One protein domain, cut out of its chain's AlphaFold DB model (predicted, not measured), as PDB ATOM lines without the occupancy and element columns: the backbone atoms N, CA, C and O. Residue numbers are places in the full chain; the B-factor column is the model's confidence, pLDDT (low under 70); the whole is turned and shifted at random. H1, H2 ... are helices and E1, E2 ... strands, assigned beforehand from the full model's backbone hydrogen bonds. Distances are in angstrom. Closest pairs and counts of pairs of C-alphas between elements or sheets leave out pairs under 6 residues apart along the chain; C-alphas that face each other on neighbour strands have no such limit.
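What this domain is: This is residues 23 to 162 of the 339 residues of an uncharacterized protein of Granulicella rosea (UniProt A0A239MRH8). Two curved four-stranded sheets, E1 to E4 and E5 to E8, stand partly face to face as a sandwich, with E5 and E6 near the first sheet and E7 and E8 reaching beyond it. The long loops 66 to 78, 103 to 114 and 128 to 142 extend the body at one end, and the short helix H1 lies far out. The printed part has 140 residues, with H1 and then E1 to E8 along it; the class is mostly strand, with under half of the residues in named elements. It is compact, with a radius of gyration of the C-alphas of 15.5 A, and flat, spanning 46 by 35 by 17 A.

Where its parts are: H1 is residues 38 to 41, starting at C-alpha 38 (110.221, 187.701, 81.258). E1 is 50 to 56, E2 59 to 65, E3 79 to 88, 30.0 A long, and E4 93 to 102, 26.5 A. E5 is 115 to 118, E6 122 to 127, E7 143 to 147 and E8 153 to 157, ending at C-alpha 157 (84.539, 170.593, 91.367).

How they stand to each other: E1 E2 E3 E4 and E5 E6 E7 E8 are each a meander, each strand the antiparallel neighbour of the one before; the first sheet is twisted. N 53 and O 61 are 2.8 A apart, N 62 and O 85 2.8 A, N 84 and O 97 2.8 A, N 116 and O 124 2.9 A, N 125 and O 145 2.8 A, N 146 and O 155 3.0 A, within hydrogen-bond range. In the sandwich, two sheets face to face, the strands stand at 18 degrees; the closest C-alphas of E1 and E5 are Leu 55 and Ala 117, 5.0 A. H1, too short for an O i to N i+4 pair, has its one O i to N i+3 pair within range and is on neither sheet.

The domain as a whole: The C-alphas of His 90 and Gln 135 are farthest apart, 49.1 A. The printed part has no cut; E2 to E3, E4 to E5 and E6 to E7 are long links. Mean pLDDT of the printed part is 73.8, with residues 33 to 46 and 105 to 114 among those under 70.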
ATOM      1  N   VAL A  23      89.058 197.886  74.545       73.62
ATOM      2  CA  VAL A  23      89.160 198.091  75.995       73.62
ATOM      3  C   VAL A  23      90.615 197.995  76.447       73.62
ATOM      4  O   VAL A  23      91.349 197.083  76.059       73.62
ATOM      5  N   SER A  24      91.028 198.932  77.301       79.88
ATOM      6  CA  SER A  24      92.344 198.920  77.937       79.88
ATOM      7  C   SER A  24      92.320 198.042  79.191       79.88
ATOM      8  O   SER A  24      91.751 198.397  80.223       79.88
ATOM      9  N   LEU A  25      92.951 196.869  79.124       81.62
ATOM     10  CA  LEU A  25      92.993 195.944  80.264       81.62
ATOM     11  C   LEU A  25      93.900 196.437  81.407       81.62
ATOM     12  O   LEU A  25      93.722 196.018  82.550       81.62
ATOM     13  N   SER A  26      94.834 197.360  81.149       81.44
ATOM     14  CA  SER A  26      95.689 197.949  82.191       81.44
ATOM     15  C   SER A  26      94.900 198.836  83.160       81.44
ATOM     16  O   SER A  26      95.133 198.746  84.365       81.44
ATOM     17  N   SER A  27      93.878 199.576  82.703       85.56
ATOM     18  CA  SER A  27      92.920 200.257  83.600       85.56
ATOM     19  C   SER A  27      92.054 199.301  84.433       85.56
ATOM     20  O   SER A  27      91.372 199.736  85.360       85.56
ATOM     21  N   HIS A  28      92.105 197.998  84.150       84.81
ATOM     22  CA  HIS A  28      91.429 196.949  84.916       84.81
ATOM     23  C   HIS A  28      92.413 196.020  85.653       84.81
ATOM     24  O   HIS A  28      92.012 194.997  86.208       84.81
ATOM     25  N   GLY A  29      93.692 196.407  85.733       84.69
ATOM     26  CA  GLY A  29      94.711 195.738  86.543       84.69
ATOM     27  C   GLY A  29      95.568 194.699  85.819       84.69
ATOM     28  O   GLY A  29      96.261 193.945  86.498       84.69
ATOM     29  N   LEU A  30      95.556 194.642  84.481       80.81
ATOM     30  CA  LEU A  30      96.528 193.834  83.732       80.81
ATOM     31  C   LEU A  30      97.962 194.321  84.040       80.81
ATOM     32  O   LEU A  30      98.238 195.508  83.835       80.81
ATOM     33  N   PRO A  31      98.883 193.448  84.499       77.00
ATOM     34  CA  PRO A  31     100.238 193.855  84.855       77.00
ATOM     35  C   PRO A  31     101.020 194.505  83.705       77.00
ATOM     36  O   PRO A  31     100.973 194.065  82.552       77.00
ATOM     37  N   ALA A  32     101.817 195.526  84.029       74.50
ATOM     38  CA  ALA A  32     102.785 196.079  83.089       74.50
ATOM     39  C   ALA A  32     103.784 194.986  82.666       74.50
ATOM     40  O   ALA A  32     104.338 194.281  83.509       74.50
ATOM     41  N   GLY A  33     103.990 194.827  81.358       67.88
ATOM     42  CA  GLY A  33     104.850 193.772  80.818       67.88
ATOM     43  C   GLY A  33     104.246 192.360  80.832       67.88
ATOM     44  O   GLY A  33     104.979 191.417  80.565       67.88
ATOM     45  N   PHE A  34     102.938 192.181  81.073       67.69
ATOM     46  CA  PHE A  34     102.281 190.859  81.094       67.69
ATOM     47  C   PHE A  34     102.579 189.975  79.864       67.69
ATOM     48  O   PHE A  34     102.754 188.767  80.001       67.69
ATOM     49  N   PHE A  35     102.672 190.577  78.671       64.12
ATOM     50  CA  PHE A  35     102.991 189.889  77.411       64.12
ATOM     51  C   PHE A  35     104.495 189.835  77.077       64.12
ATOM     52  O   PHE A  35     104.870 189.282  76.046       64.12
ATOM     53  N   GLN A  36     105.368 190.424  77.900       60.59
ATOM     54  CA  GLN A  36     106.814 190.353  77.688       60.59
ATOM     55  C   GLN A  36     107.330 188.976  78.116       60.59
ATOM     56  O   GLN A  36     106.934 188.445  79.155       60.59
ATOM     57  N   ALA A  37     108.258 188.413  77.342       49.12
ATOM     58  CA  ALA A  37     108.926 187.156  77.663       49.12
ATOM     59  C   ALA A  37     109.921 187.344  78.829       49.12
ATOM     60  O   ALA A  37     111.130 187.371  78.646       49.12
ATOM     61  N   GLY A  38     109.408 187.495  80.052       52.69
ATOM     62  CA  GLY A  38     110.221 187.701  81.258       52.69
ATOM     63  C   GLY A  38     111.027 186.479  81.721       52.69
ATOM     64  O   GLY A  38     111.770 186.593  82.696       52.69
ATOM     65  N   ALA A  39     110.880 185.332  81.044       48.94
ATOM     66  CA  ALA A  39     111.451 184.033  81.414       48.94
ATOM     67  C   ALA A  39     112.958 184.098  81.724       48.94
ATOM     68  O   ALA A  39     113.405 183.517  82.710       48.94
ATOM     69  N   ASP A  40     113.700 184.889  80.948       48.19
ATOM     70  CA  ASP A  40     115.152 185.100  81.013       48.19
ATOM     71  C   ASP A  40     115.674 185.578  82.385       48.19
ATOM     72  O   ASP A  40     116.877 185.534  82.645       48.19
ATOM     73  N   LYS A  41     114.791 186.076  83.266       62.00
ATOM     74  CA  LYS A  41     115.132 186.611  84.600       62.00
ATOM     75  C   LYS A  41     114.456 185.866  85.757       62.00
ATOM     76  O   LYS A  41     114.552 186.305  86.902       62.00
ATOM     77  N   CYS A  42     113.759 184.769  85.479       67.94
ATOM     78  CA  CYS A  42     112.946 184.049  86.456       67.94
ATOM     79  C   CYS A  42     113.724 182.914  87.140       67.94
ATOM     80  O   CYS A  42     114.436 182.153  86.492       67.94
ATOM     81  N   ALA A  43     113.532 182.737  88.451       64.56
ATOM     82  CA  ALA A  43     114.085 181.598  89.194       64.56
ATOM     83  C   ALA A  43     113.278 180.296  88.999       64.56
ATOM     84  O   ALA A  43     113.757 179.216  89.346       64.56
ATOM     85  N   GLY A  44     112.063 180.421  88.458       65.94
ATOM     86  CA  GLY A  44     111.142 179.361  88.047       65.94
ATOM     87  C   GLY A  44     109.880 179.987  87.440       65.94
ATOM     88  O   GLY A  44     109.543 181.121  87.780       65.94
ATOM     89  N   GLN A  45     109.205 179.296  86.524       64.19
ATOM     90  CA  GLN A  45     107.908 179.726  85.977       64.19
ATOM     91  C   GLN A  45     106.758 179.262  86.883       64.19
ATOM     92  O   GLN A  45     106.929 178.316  87.647       64.19
ATOM     93  N   ILE A  46     105.609 179.938  86.804       69.88
ATOM     94  CA  ILE A  46     104.395 179.612  87.571       69.88
ATOM     95  C   ILE A  46     103.176 179.594  86.634       69.88
ATOM     96  O   ILE A  46     103.257 180.095  85.511       69.88
ATOM     97  N   ILE A  47     102.046 179.040  87.081       72.19
ATOM     98  CA  ILE A  47     100.836 178.872  86.254       72.19
ATOM     99  C   ILE A  47     100.269 180.216  85.773       72.19
ATOM    100  O   ILE A  47      99.984 181.116  86.573       72.19
ATOM    101  N   GLY A  48     100.066 180.310  84.454       74.06
ATOM    102  CA  GLY A  48      99.648 181.507  83.725       74.06
ATOM    103  C   GLY A  48      98.221 181.426  83.175       74.06
ATOM    104  O   GLY A  48      97.981 180.718  82.199       74.06
ATOM    105  N   TYR A  49      97.286 182.210  83.719       77.88
ATOM    106  CA  TYR A  49      95.965 182.382  83.102       77.88
ATOM    107  C   TYR A  49      95.961 183.541  82.107       77.88
ATOM    108  O   TYR A  49      96.335 184.665  82.448       77.88
ATOM    109  N   ARG A  50      95.517 183.252  80.877       79.38
ATOM    110  CA  ARG A  50      95.252 184.216  79.801       79.38
ATOM    111  C   ARG A  50      94.187 183.648  78.853       79.38
ATOM    112  O   ARG A  50      94.425 182.631  78.213       79.38
ATOM    113  N   PHE A  51      93.019 184.280  78.748       76.50
ATOM    114  CA  PHE A  51      91.966 183.847  77.819       76.50
ATOM    115  C   PHE A  51      91.043 184.989  77.384       76.50
ATOM    116  O   PHE A  51      90.868 185.977  78.097       76.50
ATOM    117  N   VAL A  52      90.412 184.817  76.219       80.88
ATOM    118  CA  VAL A  52      89.294 185.633  75.723       80.88
ATOM    119  C   VAL A  52      88.239 184.669  75.179       80.88
ATOM    120  O   VAL A  52      88.553 183.832  74.335       80.88
ATOM    121  N   VAL A  53      87.009 184.752  75.686       76.69
ATOM    122  CA  VAL A  53      85.930 183.785  75.440       76.69
ATOM    123  C   VAL A  53      84.619 184.529  75.193       76.69
ATOM    124  O   VAL A  53      84.170 185.303  76.032       76.69
ATOM    125  N   TRP A  54      83.968 184.269  74.063       76.19
ATOM    126  CA  TRP A  54      82.617 184.767  73.785       76.19
ATOM    127  C   TRP A  54      81.587 183.919  74.535       76.19
ATOM    128  O   TRP A  54      81.437 182.738  74.231       76.19
ATOM    129  N   LEU A  55      80.885 184.506  75.509       69.69
ATOM    130  CA  LEU A  55      79.866 183.811  76.310       69.69
ATOM    131  C   LEU A  55      78.537 183.673  75.556       69.69
ATOM    132  O   LEU A  55      77.797 182.709  75.737       69.69
ATOM    133  N   ASN A  56      78.227 184.676  74.742       73.81
ATOM    134  CA  ASN A  56      77.114 184.752  73.801       73.81
ATOM    135  C   ASN A  56      77.420 185.894  72.809       73.81
ATOM    136  O   ASN A  56      78.530 186.425  72.816       73.81
ATOM    137  N   ASN A  57      76.462 186.278  71.965       74.06
ATOM    138  CA  ASN A  57      76.656 187.347  70.978       74.06
ATOM    139  C   ASN A  57      76.964 188.719  71.609       74.06
ATOM    140  O   ASN A  57      77.614 189.536  70.967       74.06
ATOM    141  N   ASP A  58      76.527 188.955  72.850       78.88
ATOM    142  CA  ASP A  58      76.515 190.278  73.483       78.88
ATOM    143  C   ASP A  58      77.591 190.451  74.573       78.88
ATOM    144  O   ASP A  58      77.737 191.543  75.128       78.88
ATOM    145  N   ARG A  59      78.304 189.373  74.944       79.50
ATOM    146  CA  ARG A  59      79.220 189.337  76.099       79.50
ATOM    147  C   ARG A  59      80.515 188.573  75.838       79.50
ATOM    148  O   ARG A  59      80.499 187.394  75.477       79.50
ATOM    149  N   VAL A  60      81.637 189.212  76.168       83.19
ATOM    150  CA  VAL A  60      82.989 188.632  76.108       83.19
ATOM    151  C   VAL A  60      83.578 188.532  77.510       83.19
ATOM    152  O   VAL A  60      83.730 189.540  78.196       83.19
ATOM    153  N   ALA A  61      83.954 187.325  77.926       85.88
ATOM    154  CA  ALA A  61      84.798 187.103  79.089       85.88
ATOM    155  C   ALA A  61      86.281 187.250  78.719       85.88
ATOM    156  O   ALA A  61      86.743 186.701  77.720       85.88
ATOM    157  N   VAL A  62      87.044 187.946  79.557       86.38
ATOM    158  CA  VAL A  62      88.501 188.084  79.458       86.38
ATOM    159  C   VAL A  62      89.112 187.689  80.795       86.38
ATOM    160  O   VAL A  62      88.711 188.211  81.833       86.38
ATOM    161  N   GLY A  63      90.083 186.779  80.772       86.38
ATOM    162  CA  GLY A  63      90.804 186.318  81.955       86.38
ATOM    163  C   GLY A  63      92.298 186.577  81.851       86.38
ATOM    164  O   GLY A  63      92.895 186.315  80.807       86.38
ATOM    165  N   PHE A  64      92.914 187.070  82.925       83.25
ATOM    166  CA  PHE A  64      94.362 187.272  83.019       83.25
ATOM    167  C   PHE A  64      94.864 187.187  84.466       83.25
ATOM    168  O   PHE A  64      94.150 187.530  85.406       83.25
ATOM    169  N   ASN A  65      96.119 186.786  84.666       83.06
ATOM    170  CA  ASN A  65      96.749 186.884  85.984       83.06
ATOM    171  C   ASN A  65      97.048 188.329  86.392       83.06
ATOM    172  O   ASN A  65      97.561 189.128  85.611       83.06
ATOM    173  N   THR A  66      96.802 188.615  87.668       86.88
ATOM    174  CA  THR A  66      97.287 189.816  88.371       86.88
ATOM    175  C   THR A  66      98.499 189.511  89.258       86.88
ATOM    176  O   THR A  66      99.287 190.408  89.560       86.88
ATOM    177  N   SER A  67      98.692 188.241  89.632       79.25
ATOM    178  CA  SER A  67      99.920 187.725  90.245       79.25
ATOM    179  C   SER A  67     101.117 187.801  89.274       79.25
ATOM    180  O   SER A  67     100.917 187.709  88.062       79.25
ATOM    181  N   PRO A  68     102.368 187.943  89.762       74.56
ATOM    182  CA  PRO A  68     103.557 187.967  88.905       74.56
ATOM    183  C   PRO A  68     103.682 186.699  88.052       74.56
ATOM    184  O   PRO A  68     103.516 185.604  88.570       74.56
ATOM    185  N   ASN A  69     104.067 186.820  86.779       68.62
ATOM    186  CA  ASN A  69     104.138 185.674  85.858       68.62
ATOM    187  C   ASN A  69     105.271 184.659  86.159       68.62
ATOM    188  O   ASN A  69     105.413 183.681  85.425       68.62
ATOM    189  N   CYS A  70     106.106 184.867  87.188       70.75
ATOM    190  CA  CYS A  70     107.152 183.915  87.573       70.75
ATOM    191  C   CYS A  70     107.707 184.117  88.999       70.75
ATOM    192  O   CYS A  70     107.492 185.152  89.636       70.75
ATOM    193  N   ARG A  71     108.474 183.129  89.482       72.75
ATOM    194  CA  ARG A  71     109.136 183.132  90.795       72.75
ATOM    195  C   ARG A  71     110.411 183.991  90.767       72.75
ATOM    196  O   ARG A  71     111.302 183.761  89.948       72.75
ATOM    197  N   GLN A  72     110.530 184.960  91.682       72.75
ATOM    198  CA  GLN A  72     111.685 185.883  91.745       72.75
ATOM    199  C   GLN A  72     112.963 185.252  92.327       72.75
ATOM    200  O   GLN A  72     114.069 185.631  91.956       72.75
ATOM    201  N   SER A  73     112.824 184.305  93.252       72.69
ATOM    202  CA  SER A  73     113.922 183.542  93.855       72.69
ATOM    203  C   SER A  73     113.411 182.149  94.215       72.69
ATOM    204  O   SER A  73     112.211 181.977  94.425       72.69
ATOM    205  N   ARG A  74     114.289 181.135  94.256       68.69
ATOM    206  CA  ARG A  74     113.866 179.722  94.336       68.69
ATOM    207  C   ARG A  74     112.950 179.414  95.523       68.69
ATOM    208  O   ARG A  74     112.030 178.622  95.358       68.69
ATOM    209  N   ASP A  75     113.145 180.070  96.660       72.06
ATOM    210  CA  ASP A  75     112.415 179.785  97.902       72.06
ATOM    211  C   ASP A  75     111.165 180.666  98.100       72.06
ATOM    212  O   ASP A  75     110.347 180.404  98.982       72.06
ATOM    213  N   ARG A  76     110.982 181.712  97.278       74.38
ATOM    214  CA  ARG A  76     109.862 182.659  97.393       74.38
ATOM    215  C   ARG A  76     108.661 182.187  96.573       74.38
ATOM    216  O   ARG A  76     108.515 182.610  95.429       74.38
ATOM    217  N   LYS A  77     107.804 181.350  97.168       75.88
ATOM    218  CA  LYS A  77     106.548 180.912  96.533       75.88
ATOM    219  C   LYS A  77     105.641 182.085  96.137       75.88
ATOM    220  O   LYS A  77     105.662 183.133  96.789       75.88
ATOM    221  N   VAL A  78     104.837 181.889  95.091       76.25
ATOM    222  CA  VAL A  78     103.855 182.862  94.586       76.25
ATOM    223  C   VAL A  78     102.433 182.290  94.630       76.25
ATOM    224  O   VAL A  78     102.142 181.272  94.005       76.25
ATOM    225  N   ASP A  79     101.530 182.980  95.328       82.25
ATOM    226  CA  ASP A  79     100.091 182.708  95.262       82.25
ATOM    227  C   ASP A  79      99.484 183.305  93.983       82.25
ATOM    228  O   ASP A  79      99.855 184.398  93.541       82.25
ATOM    229  N   GLY A  80      98.553 182.575  93.371       85.00
ATOM    230  CA  GLY A  80      97.927 182.935  92.104       85.00
ATOM    231  C   GLY A  80      96.643 183.734  92.278       85.00
ATOM    232  O   GLY A  80      95.803 183.391  93.113       85.00
ATOM    233  N   LEU A  81      96.451 184.762  91.445       90.06
ATOM    234  CA  LEU A  81      95.195 185.509  91.384       90.06
ATOM    235  C   LEU A  81      94.800 185.816  89.932       90.06
ATOM    236  O   LEU A  81      95.330 186.740  89.303       90.06
ATOM    237  N   ALA A  82      93.856 185.031  89.413       89.50
ATOM    238  CA  ALA A  82      93.302 185.193  88.073       89.50
ATOM    239  C   ALA A  82      92.119 186.168  88.123       89.50
ATOM    240  O   ALA A  82      91.107 185.893  88.770       89.50
ATOM    241  N   ARG A  83      92.240 187.308  87.441       92.56
ATOM    242  CA  ARG A  83      91.157 188.274  87.253       92.56
ATOM    243  C   ARG A  83      90.345 187.886  86.029       92.56
ATOM    244  O   ARG A  83      90.904 187.699  84.952       92.56
ATOM    245  N   ILE A  84      89.033 187.801  86.199       94.06
ATOM    246  CA  ILE A  84      88.056 187.534  85.147       94.06
ATOM    247  C   ILE A  84      87.131 188.747  85.046       94.06
ATOM    248  O   ILE A  84      86.569 189.200  86.044       94.06
ATOM    249  N   LEU A  85      86.974 189.270  83.837       91.62
ATOM    250  CA  LEU A  85      86.103 190.391  83.494       91.62
ATOM    251  C   LEU A  85      85.100 189.922  82.439       91.62
ATOM    252  O   LEU A  85      85.478 189.177  81.541       91.62
ATOM    253  N   ILE A  86      83.851 190.373  82.511       90.69
ATOM    254  CA  ILE A  86      82.887 190.263  81.409       90.69
ATOM    255  C   ILE A  86      82.618 191.669  80.887       90.69
ATOM    256  O   ILE A  86      82.196 192.536  81.653       90.69
ATOM    257  N   PHE A  87      82.823 191.863  79.588       83.56
ATOM    258  CA  PHE A  87      82.497 193.083  78.858       83.56
ATOM    259  C   PHE A  87      81.255 192.890  77.987       83.56
ATOM    260  O   PHE A  87      81.004 191.782  77.505       83.56
ATOM    261  N   ASP A  88      80.501 193.967  77.773       84.00
ATOM    262  CA  ASP A  88      79.475 194.051  76.730       84.00
ATOM    263  C   ASP A  88      80.059 194.500  75.370       84.00
ATOM    264  O   ASP A  88      81.241 194.840  75.253       84.00
ATOM    265  N   LEU A  89      79.210 194.546  74.336       79.31
ATOM    266  CA  LEU A  89      79.545 195.061  72.997       79.31
ATOM    267  C   LEU A  89      79.854 196.570  72.938       79.31
ATOM    268  O   LEU A  89      80.111 197.086  71.855       79.31
ATOM    269  N   HIS A  90      79.834 197.292  74.057       82.38
ATOM    270  CA  HIS A  90      80.275 198.685  74.156       82.38
ATOM    271  C   HIS A  90      81.602 198.821  74.925       82.38
ATOM    272  O   HIS A  90      82.139 199.923  75.035       82.38
ATOM    273  N   GLY A  91      82.156 197.712  75.428       78.12
ATOM    274  CA  GLY A  91      83.368 197.691  76.246       78.12
ATOM    275  C   GLY A  91      83.123 198.026  77.720       78.12
ATOM    276  O   GLY A  91      84.079 198.213  78.473       78.12
ATOM    277  N   THR A  92      81.864 198.086  78.157       88.75
ATOM    278  CA  THR A  92      81.486 198.307  79.557       88.75
ATOM    279  C   THR A  92      81.660 197.017  80.349       88.75
ATOM    280  O   THR A  92      81.279 195.943  79.885       88.75
ATOM    281  N   ILE A  93      82.184 197.099  81.575       91.75
ATOM    282  CA  ILE A  93      82.230 195.944  82.483       91.75
ATOM    283  C   ILE A  93      80.809 195.599  82.946       91.75
ATOM    284  O   ILE A  93      80.192 196.350  83.699       91.75
ATOM    285  N   ALA A  94      80.327 194.424  82.544       91.62
ATOM    286  CA  ALA A  94      79.101 193.810  83.042       91.62
ATOM    287  C   ALA A  94      79.339 193.009  84.338       91.62
ATOM    288  O   ALA A  94      78.448 192.928  85.182       91.62
ATOM    289  N   ALA A  95      80.532 192.423  84.512       95.12
ATOM    290  CA  ALA A  95      80.935 191.722  85.735       95.12
ATOM    291  C   ALA A  95      82.462 191.682  85.906       95.12
ATOM    292  O   ALA A  95      83.206 191.704  84.928       95.12
ATOM    293  N   SER A  96      82.935 191.570  87.149       95.88
ATOM    294  CA  SER A  96      84.356 191.418  87.489       95.88
ATOM    295  C   SER A  96      84.511 190.497  88.697       95.88
ATOM    296  O   SER A  96      83.769 190.639  89.670       95.88
ATOM    297  N   ARG A  97      85.493 189.591  88.668       95.06
ATOM    298  CA  ARG A  97      85.846 188.717  89.794       95.06
ATOM    299  C   ARG A  97      87.322 188.340  89.774       95.06
ATOM    300  O   ARG A  97      87.852 187.977  88.732       95.06
ATOM    301  N   ASP A  98      87.931 188.318  90.952       94.56
ATOM    302  CA  ASP A  98      89.239 187.702  91.165       94.56
ATOM    303  C   ASP A  98      89.066 186.284  91.733       94.56
ATOM    304  O   ASP A  98      88.233 186.050  92.615       94.56
ATOM    305  N   VAL A  99      89.838 185.331  91.212       90.50
ATOM    306  CA  VAL A  99      89.808 183.914  91.591       90.50
ATOM    307  C   VAL A  99      91.192 183.502  92.108       90.50
ATOM    308  O   VAL A  99      92.150 183.492  91.327       90.50
ATOM    309  N   PRO A 100      91.333 183.162  93.403       90.56
ATOM    310  CA  PRO A 100      92.597 182.695  93.957       90.56
ATOM    311  C   PRO A 100      92.872 181.243  93.553       90.56
ATOM    312  O   PRO A 100      91.964 180.405  93.522       90.56
ATOM    313  N   TYR A 101      94.135 180.932  93.277       83.38
ATOM    314  CA  TYR A 101      94.594 179.586  92.932       83.38
ATOM    315  C   TYR A 101      96.056 179.373  93.365       83.38
ATOM    316  O   TYR A 101      96.786 180.323  93.641       83.38
ATOM    317  N   LEU A 102      96.503 178.117  93.431       80.56
ATOM    318  CA  LEU A 102      97.906 177.797  93.704       80.56
ATOM    319  C   LEU A 102      98.699 177.899  92.398       80.56
ATOM    320  O   LEU A 102      98.568 177.030  91.541       80.56
ATOM    321  N   ALA A 103      99.494 178.958  92.229       77.38
ATOM    322  CA  ALA A 103     100.245 179.160  90.990       77.38
ATOM    323  C   ALA A 103     101.568 178.396  90.928       77.38
ATOM    324  O   ALA A 103     102.065 178.132  89.835       77.38
ATOM    325  N   ASP A 104     102.159 178.086  92.081       74.44
ATOM    326  CA  ASP A 104     103.593 177.842  92.174       74.44
ATOM    327  C   ASP A 104     103.927 176.467  92.782       74.44
ATOM    328  O   ASP A 104     103.908 176.270  94.001       74.44
ATOM    329  N   GLY A 105     104.218 175.506  91.899       68.00
ATOM    330  CA  GLY A 105     104.641 174.144  92.235       68.00
ATOM    331  C   GLY A 105     106.160 173.957  92.222       68.00
ATOM    332  O   GLY A 105     106.918 174.835  91.816       68.00
ATOM    333  N   TYR A 106     106.647 172.792  92.647       60.81
ATOM    334  CA  TYR A 106     108.094 172.525  92.660       60.81
ATOM    335  C   TYR A 106     108.713 172.161  91.292       60.81
ATOM    336  O   TYR A 106     109.936 172.032  91.216       60.81
ATOM    337  N   GLY A 107     107.928 172.054  90.213       51.88
ATOM    338  CA  GLY A 107     108.444 171.800  88.864       51.88
ATOM    339  C   GLY A 107     107.374 171.728  87.765       51.88
ATOM    340  O   GLY A 107     106.205 171.484  88.062       51.88
ATOM    341  N   GLU A 108     107.855 171.899  86.525       42.50
ATOM    342  CA  GLU A 108     107.169 171.920  85.213       42.50
ATOM    343  C   GLU A 108     106.181 173.072  84.911       42.50
ATOM    344  O   GLU A 108     105.603 173.701  85.794       42.50
ATOM    345  N   MET A 109     106.037 173.383  83.612       47.09
ATOM    346  CA  MET A 109     105.079 174.370  83.092       47.09
ATOM    347  C   MET A 109     103.675 173.769  83.065       47.09
ATOM    348  O   MET A 109     103.337 173.014  82.152       47.09
ATOM    349  N   VAL A 110     102.829 174.150  84.019       38.84
ATOM    350  CA  VAL A 110     101.434 173.698  84.031       38.84
ATOM    351  C   VAL A 110     100.526 174.701  83.306       38.84
ATOM    352  O   VAL A 110     100.006 175.640  83.899       38.84
ATOM    353  N   ALA A 111     100.351 174.418  82.011       45.38
ATOM    354  CA  ALA A 111      99.318 174.874  81.072       45.38
ATOM    355  C   ALA A 111      99.099 176.385  80.823       45.38
ATOM    356  O   ALA A 111      99.033 177.218  81.725       45.38
ATOM    357  N   ASP A 112      98.810 176.696  79.555       49.69
ATOM    358  CA  ASP A 112      97.943 177.822  79.211       49.69
ATOM    359  C   ASP A 112      96.556 177.570  79.814       49.69
ATOM    360  O   ASP A 112      95.883 176.592  79.486       49.69
ATOM    361  N   GLY A 113      96.154 178.419  80.757       53.97
ATOM    362  CA  GLY A 113      94.960 178.189  81.559       53.97
ATOM    363  C   GLY A 113      93.645 178.346  80.790       53.97
ATOM    364  O   GLY A 113      93.192 179.464  80.546       53.97
ATOM    365  N   GLU A 114      93.019 177.217  80.454       67.81
ATOM    366  CA  GLU A 114      91.808 177.137  79.634       67.81
ATOM    367  C   GLU A 114      90.540 177.687  80.320       67.81
ATOM    368  O   GLU A 114      90.243 177.404  81.488       67.81
ATOM    369  N   ALA A 115      89.727 178.388  79.528       73.56
ATOM    370  CA  ALA A 115      88.346 178.719  79.851       73.56
ATOM    371  C   ALA A 115      87.457 178.534  78.610       73.56
ATOM    372  O   ALA A 115      87.897 178.768  77.484       73.56
ATOM    373  N   GLU A 116      86.210 178.116  78.812       68.62
ATOM    374  CA  GLU A 116      85.248 177.798  77.748       68.62
ATOM    375  C   GLU A 116      83.884 178.433  78.060       68.62
ATOM    376  O   GLU A 116      83.519 178.617  79.224       68.62
ATOM    377  N   ALA A 117      83.108 178.764  77.026       69.88
ATOM    378  CA  ALA A 117      81.737 179.234  77.199       69.88
ATOM    379  C   ALA A 117      80.805 178.053  77.498       69.88
ATOM    380  O   ALA A 117      80.808 177.055  76.777       69.88
ATOM    381  N   GLY A 118      79.998 178.180  78.548       62.16
ATOM    382  CA  GLY A 118      78.944 177.236  78.896       62.16
ATOM    383  C   GLY A 118      77.548 177.732  78.492       62.16
ATOM    384  O   GLY A 118      77.368 178.888  78.089       62.16
ATOM    385  N   PRO A 119      76.517 176.877  78.617       57.28
ATOM    386  CA  PRO A 119      75.142 177.242  78.291       57.28
ATOM    387  C   PRO A 119      74.650 178.434  79.129       57.28
ATOM    388  O   PRO A 119      75.075 178.644  80.267       57.28
ATOM    389  N   GLY A 120      73.748 179.237  78.558       65.12
ATOM    390  CA  GLY A 120      73.171 180.409  79.230       65.12
ATOM    391  C   GLY A 120      74.138 181.584  79.443       65.12
ATOM    392  O   GLY A 120      73.822 182.486  80.216       65.12
ATOM    393  N   GLY A 121      75.304 181.590  78.784       69.00
ATOM    394  CA  GLY A 121      76.346 182.595  79.009       69.00
ATOM    395  C   GLY A 121      77.125 182.381  80.310       69.00
ATOM    396  O   GLY A 121      77.629 183.342  80.888       69.00
ATOM    397  N   THR A 122      77.194 181.135  80.787       74.31
ATOM    398  CA  THR A 122      78.093 180.736  81.879       74.31
ATOM    399  C   THR A 122      79.542 180.668  81.387       74.31
ATOM    400  O   THR A 122      79.794 180.473  80.198       74.31
ATOM    401  N   LEU A 123      80.509 180.811  82.295       78.56
ATOM    402  CA  LEU A 123      81.931 180.601  82.006       78.56
ATOM    403  C   LEU A 123      82.431 179.363  82.752       78.56
ATOM    404  O   LEU A 123      82.338 179.291  83.977       78.56
ATOM    405  N   LEU A 124      83.005 178.414  82.016       74.56
ATOM    406  CA  LEU A 124      83.782 177.315  82.571       74.56
ATOM    407  C   LEU A 124      85.239 177.769  82.717       74.56
ATOM    408  O   LEU A 124      85.860 178.158  81.731       74.56
ATOM    409  N   PHE A 125      85.798 177.694  83.921       81.44
ATOM    410  CA  PHE A 125      87.179 178.078  84.212       81.44
ATOM    411  C   PHE A 125      87.940 176.913  84.865       81.44
ATOM    412  O   PHE A 125      87.475 176.349  85.858       81.44
ATOM    413  N   ARG A 126      89.092 176.521  84.298       76.50
ATOM    414  CA  ARG A 126      89.849 175.327  84.718       76.50
ATOM    415  C   ARG A 126      91.080 175.701  85.556       76.50
ATOM    416  O   ARG A 126      92.109 176.128  85.033       76.50
ATOM    417  N   ILE A 127      90.996 175.497  86.871       78.19
ATOM    418  CA  ILE A 127      92.152 175.564  87.774       78.19
ATOM    419  C   ILE A 127      92.968 174.275  87.634       78.19
ATOM    420  O   ILE A 127      92.423 173.180  87.752       78.19
ATOM    421  N   GLN A 128      94.271 174.396  87.403       72.50
ATOM    422  CA  GLN A 128      95.183 173.263  87.233       72.50
ATOM    423  C   GLN A 128      95.819 172.814  88.565       72.50
ATOM    424  O   GLN A 128      95.690 173.498  89.582       72.50
ATOM    425  N   SER A 129      96.476 171.648  88.576       71.25
ATOM    426  CA  SER A 129      97.210 171.135  89.741       71.25
ATOM    427  C   SER A 129      98.631 171.704  89.803       71.25
ATOM    428  O   SER A 129      99.173 172.189  88.814       71.25
ATOM    429  N   VAL A 130      99.254 171.647  90.981       71.00
ATOM    430  CA  VAL A 130     100.682 171.933  91.173       71.00
ATOM    431  C   VAL A 130     101.334 170.882  92.061       71.00
ATOM    432  O   VAL A 130     100.745 170.445  93.050       71.00
ATOM    433  N   ASN A 131     102.587 170.545  91.755       70.75
ATOM    434  CA  ASN A 131     103.447 169.725  92.608       70.75
ATOM    435  C   ASN A 131     103.634 170.382  93.988       70.75
ATOM    436  O   ASN A 131     104.219 171.466  94.085       70.75
ATOM    437  N   LEU A 132     103.153 169.725  95.048       73.62
ATOM    438  CA  LEU A 132     103.211 170.189  96.443       73.62
ATOM    439  C   LEU A 132     104.504 169.792  97.169       73.62
ATOM    440  O   LEU A 132     104.769 170.325  98.247       73.62
ATOM    441  N   ASP A 133     105.324 168.924  96.575       73.50
ATOM    442  CA  ASP A 133     106.670 168.581  97.041       73.50
ATOM    443  C   ASP A 133     107.694 168.527  95.882       73.50
ATOM    444  O   ASP A 133     107.297 168.429  94.718       73.50
ATOM    445  N   PRO A 134     109.013 168.604  96.167       69.88
ATOM    446  CA  PRO A 134     110.072 168.527  95.153       69.88
ATOM    447  C   PRO A 134     110.223 167.183  94.428       69.88
ATOM    448  O   PRO A 134     111.069 167.081  93.541       69.88
ATOM    449  N   GLN A 135     109.487 166.147  94.827       70.69
ATOM    450  CA  GLN A 135     109.561 164.802  94.258       70.69
ATOM    451  C   GLN A 135     108.406 164.513  93.284       70.69
ATOM    452  O   GLN A 135     108.457 163.500  92.590       70.69
ATOM    453  N   GLY A 136     107.384 165.376  93.234       66.88
ATOM    454  CA  GLY A 136     106.142 165.123  92.498       66.88
ATOM    455  C   GLY A 136     105.304 163.999  93.115       66.88
ATOM    456  O   GLY A 136     104.533 163.350  92.414       66.88
ATOM    457  N   ALA A 137     105.480 163.715  94.412       65.31
ATOM    458  CA  ALA A 137     104.774 162.626  95.089       65.31
ATOM    459  C   ALA A 137     103.366 163.035  95.563       65.31
ATOM    460  O   ALA A 137     102.495 162.180  95.721       65.31
ATOM    461  N   ASN A 138     103.140 164.333  95.775       61.56
ATOM    462  CA  ASN A 138     101.854 164.927  96.124       61.56
ATOM    463  C   ASN A 138     101.555 166.116  95.200       61.56
ATOM    464  O   ASN A 138     102.376 167.024  95.053       61.56
ATOM    465  N   GLU A 139     100.342 166.163  94.653       68.75
ATOM    466  CA  GLU A 139      99.826 167.283  93.859       68.75
ATOM    467  C   GLU A 139      98.648 167.974  94.559       68.75
ATOM    468  O   GLU A 139      97.937 167.381  95.376       68.75
ATOM    469  N   SER A 140      98.413 169.242  94.221       70.19
ATOM    470  CA  SER A 140      97.173 169.928  94.575       70.19
ATOM    471  C   SER A 140      96.004 169.414  93.730       70.19
ATOM    472  O   SER A 140      96.174 168.889  92.631       70.19
ATOM    473  N   LYS A 141      94.778 169.604  94.223       68.44
ATOM    474  CA  LYS A 141      93.586 169.340  93.416       68.44
ATOM    475  C   LYS A 141      93.420 170.437  92.367       68.44
ATOM    476  O   LYS A 141      93.193 171.595  92.718       68.44
ATOM    477  N   SER A 142      93.466 170.050  91.100       68.88
ATOM    478  CA  SER A 142      92.905 170.827  89.995       68.88
ATOM    479  C   SER A 142      91.374 170.880  90.110       68.88
ATOM    480  O   SER A 142      90.750 169.975  90.673       68.88
ATOM    481  N   ALA A 143      90.743 171.935  89.596       72.25
ATOM    482  CA  ALA A 143      89.317 172.183  89.778       72.25
ATOM    483  C   ALA A 143      88.627 172.778  88.547       72.25
ATOM    484  O   ALA A 143      89.187 173.610  87.840       72.25
ATOM    485  N   VAL A 144      87.358 172.421  88.354       74.56
ATOM    486  CA  VAL A 144      86.430 173.190  87.512       74.56
ATOM    487  C   VAL A 144      85.734 174.233  88.377       74.56
ATOM    488  O   VAL A 144      85.208 173.897  89.438       74.56
ATOM    489  N   LEU A 145      85.666 175.472  87.902       77.44
ATOM    490  CA  LEU A 145      84.715 176.483  88.355       77.44
ATOM    491  C   LEU A 145      83.707 176.732  87.232       77.44
ATOM    492  O   LEU A 145      84.103 177.029  86.106       77.44
ATOM    493  N   LEU A 146      82.413 176.619  87.534       77.31
ATOM    494  CA  LEU A 146      81.350 177.091  86.648       77.31
ATOM    495  C   LEU A 146      80.807 178.394  87.223       77.31
ATOM    496  O   LEU A 146      80.336 178.419  88.364       77.31
ATOM    497  N   LEU A 147      80.890 179.459  86.437       83.00
ATOM    498  CA  LEU A 147      80.498 180.806  86.824       83.00
ATOM    499  C   LEU A 147      79.261 181.257  86.042       83.00
ATOM    500  O   LEU A 147      79.146 180.964  84.852       83.00
ATOM    501  N   ASP A 148      78.347 181.983  86.687       80.69
ATOM    502  CA  ASP A 148      77.193 182.580  86.003       80.69
ATOM    503  C   ASP A 148      77.607 183.770  85.116       80.69
ATOM    504  O   ASP A 148      78.747 184.240  85.147       80.69
ATOM    505  N   ALA A 149      76.660 184.311  84.346       79.44
ATOM    506  CA  ALA A 149      76.881 185.491  83.504       79.44
ATOM    507  C   ALA A 149      77.220 186.783  84.296       79.44
ATOM    508  O   ALA A 149      77.410 187.839  83.689       79.44
ATOM    509  N   ASN A 150      77.282 186.711  85.632       89.38
ATOM    510  CA  ASN A 150      77.673 187.757  86.577       89.38
ATOM    511  C   ASN A 150      78.929 187.355  87.398       89.38
ATOM    512  O   ASN A 150      79.241 187.994  88.403       89.38
ATOM    513  N   LEU A 151      79.635 186.294  86.980       89.62
ATOM    514  CA  LEU A 151      80.811 185.675  87.609       89.62
ATOM    515  C   LEU A 151      80.609 185.075  89.020       89.62
ATOM    516  O   LEU A 151      81.586 184.796  89.720       89.62
ATOM    517  N   LYS A 152      79.373 184.814  89.453       89.62
ATOM    518  CA  LYS A 152      79.068 184.109  90.715       89.62
ATOM    519  C   LYS A 152      79.280 182.604  90.569       89.62
ATOM    520  O   LYS A 152      79.095 182.063  89.484       89.62
ATOM    521  N   ASP A 153      79.633 181.920  91.656       81.56
ATOM    522  CA  ASP A 153      79.786 180.459  91.648       81.56
ATOM    523  C   ASP A 153      78.441 179.757  91.411       81.56
ATOM    524  O   ASP A 153      77.521 179.869  92.221       81.56
ATOM    525  N   VAL A 154      78.355 178.996  90.318       73.69
ATOM    526  CA  VAL A 154      77.313 177.985  90.080       73.69
ATOM    527  C   VAL A 154      77.776 176.635  90.626       73.69
ATOM    528  O   VAL A 154      76.996 175.910  91.243       73.69
ATOM    529  N   THR A 155      79.057 176.294  90.433       72.56
ATOM    530  CA  THR A 155      79.694 175.145  91.091       72.56
ATOM    531  C   THR A 155      81.216 175.265  91.165       72.56
ATOM    532  O   THR A 155      81.836 176.000  90.392       72.56
ATOM    533  N   ARG A 156      81.816 174.468  92.056       75.25
ATOM    534  CA  ARG A 156      83.244 174.152  92.093       75.25
ATOM    535  C   ARG A 156      83.424 172.636  92.229       75.25
ATOM    536  O   ARG A 156      82.810 172.028  93.101       75.25
ATOM    537  N   LEU A 157      84.272 172.037  91.393       67.94
ATOM    538  CA  LEU A 157      84.539 170.593  91.367       67.94
ATOM    539  C   LEU A 157      86.053 170.324  91.363       67.94
ATOM    540  O   LEU A 157      86.690 170.308  90.311       67.94
ATOM    541  N   ASP A 158      86.632 170.117  92.549       66.19
ATOM    542  CA  ASP A 158      88.072 169.908  92.784       66.19
ATOM    543  C   ASP A 158      88.561 168.481  92.429       66.19
ATOM    544  O   ASP A 158      88.959 167.721  93.320       66.19
ATOM    545  N   ARG A 159      88.482 168.084  91.144       55.53
ATOM    546  CA  ARG A 159      88.912 166.755  90.636       55.53
ATOM    547  C   ARG A 159      89.519 166.712  89.211       55.53
ATOM    548  O   ARG A 159      89.614 165.638  88.634       55.53
ATOM    549  N   LEU A 160      89.933 167.824  88.602       47.22
ATOM    550  CA  LEU A 160      90.150 167.917  87.135       47.22
ATOM    551  C   LEU A 160      91.328 167.086  86.534       47.22
ATOM    552  O   LEU A 160      91.457 167.007  85.317       47.22
ATOM    553  N   LEU A 161      92.156 166.393  87.330       42.16
ATOM    554  CA  LEU A 161      93.094 165.368  86.816       42.16
ATOM    555  C   LEU A 161      92.378 164.068  86.387       42.16
ATOM    556  O   LEU A 161      92.929 163.257  85.642       42.16
ATOM    557  N   GLU A 162      91.134 163.876  86.825       46.22
ATOM    558  CA  GLU A 162      90.215 162.867  86.306       46.22
ATOM    559  C   GLU A 162      89.701 163.339  84.939       46.22
ATOM    560  O   GLU A 162      88.975 164.330  84.872       46.22
TER     561      GLU A 162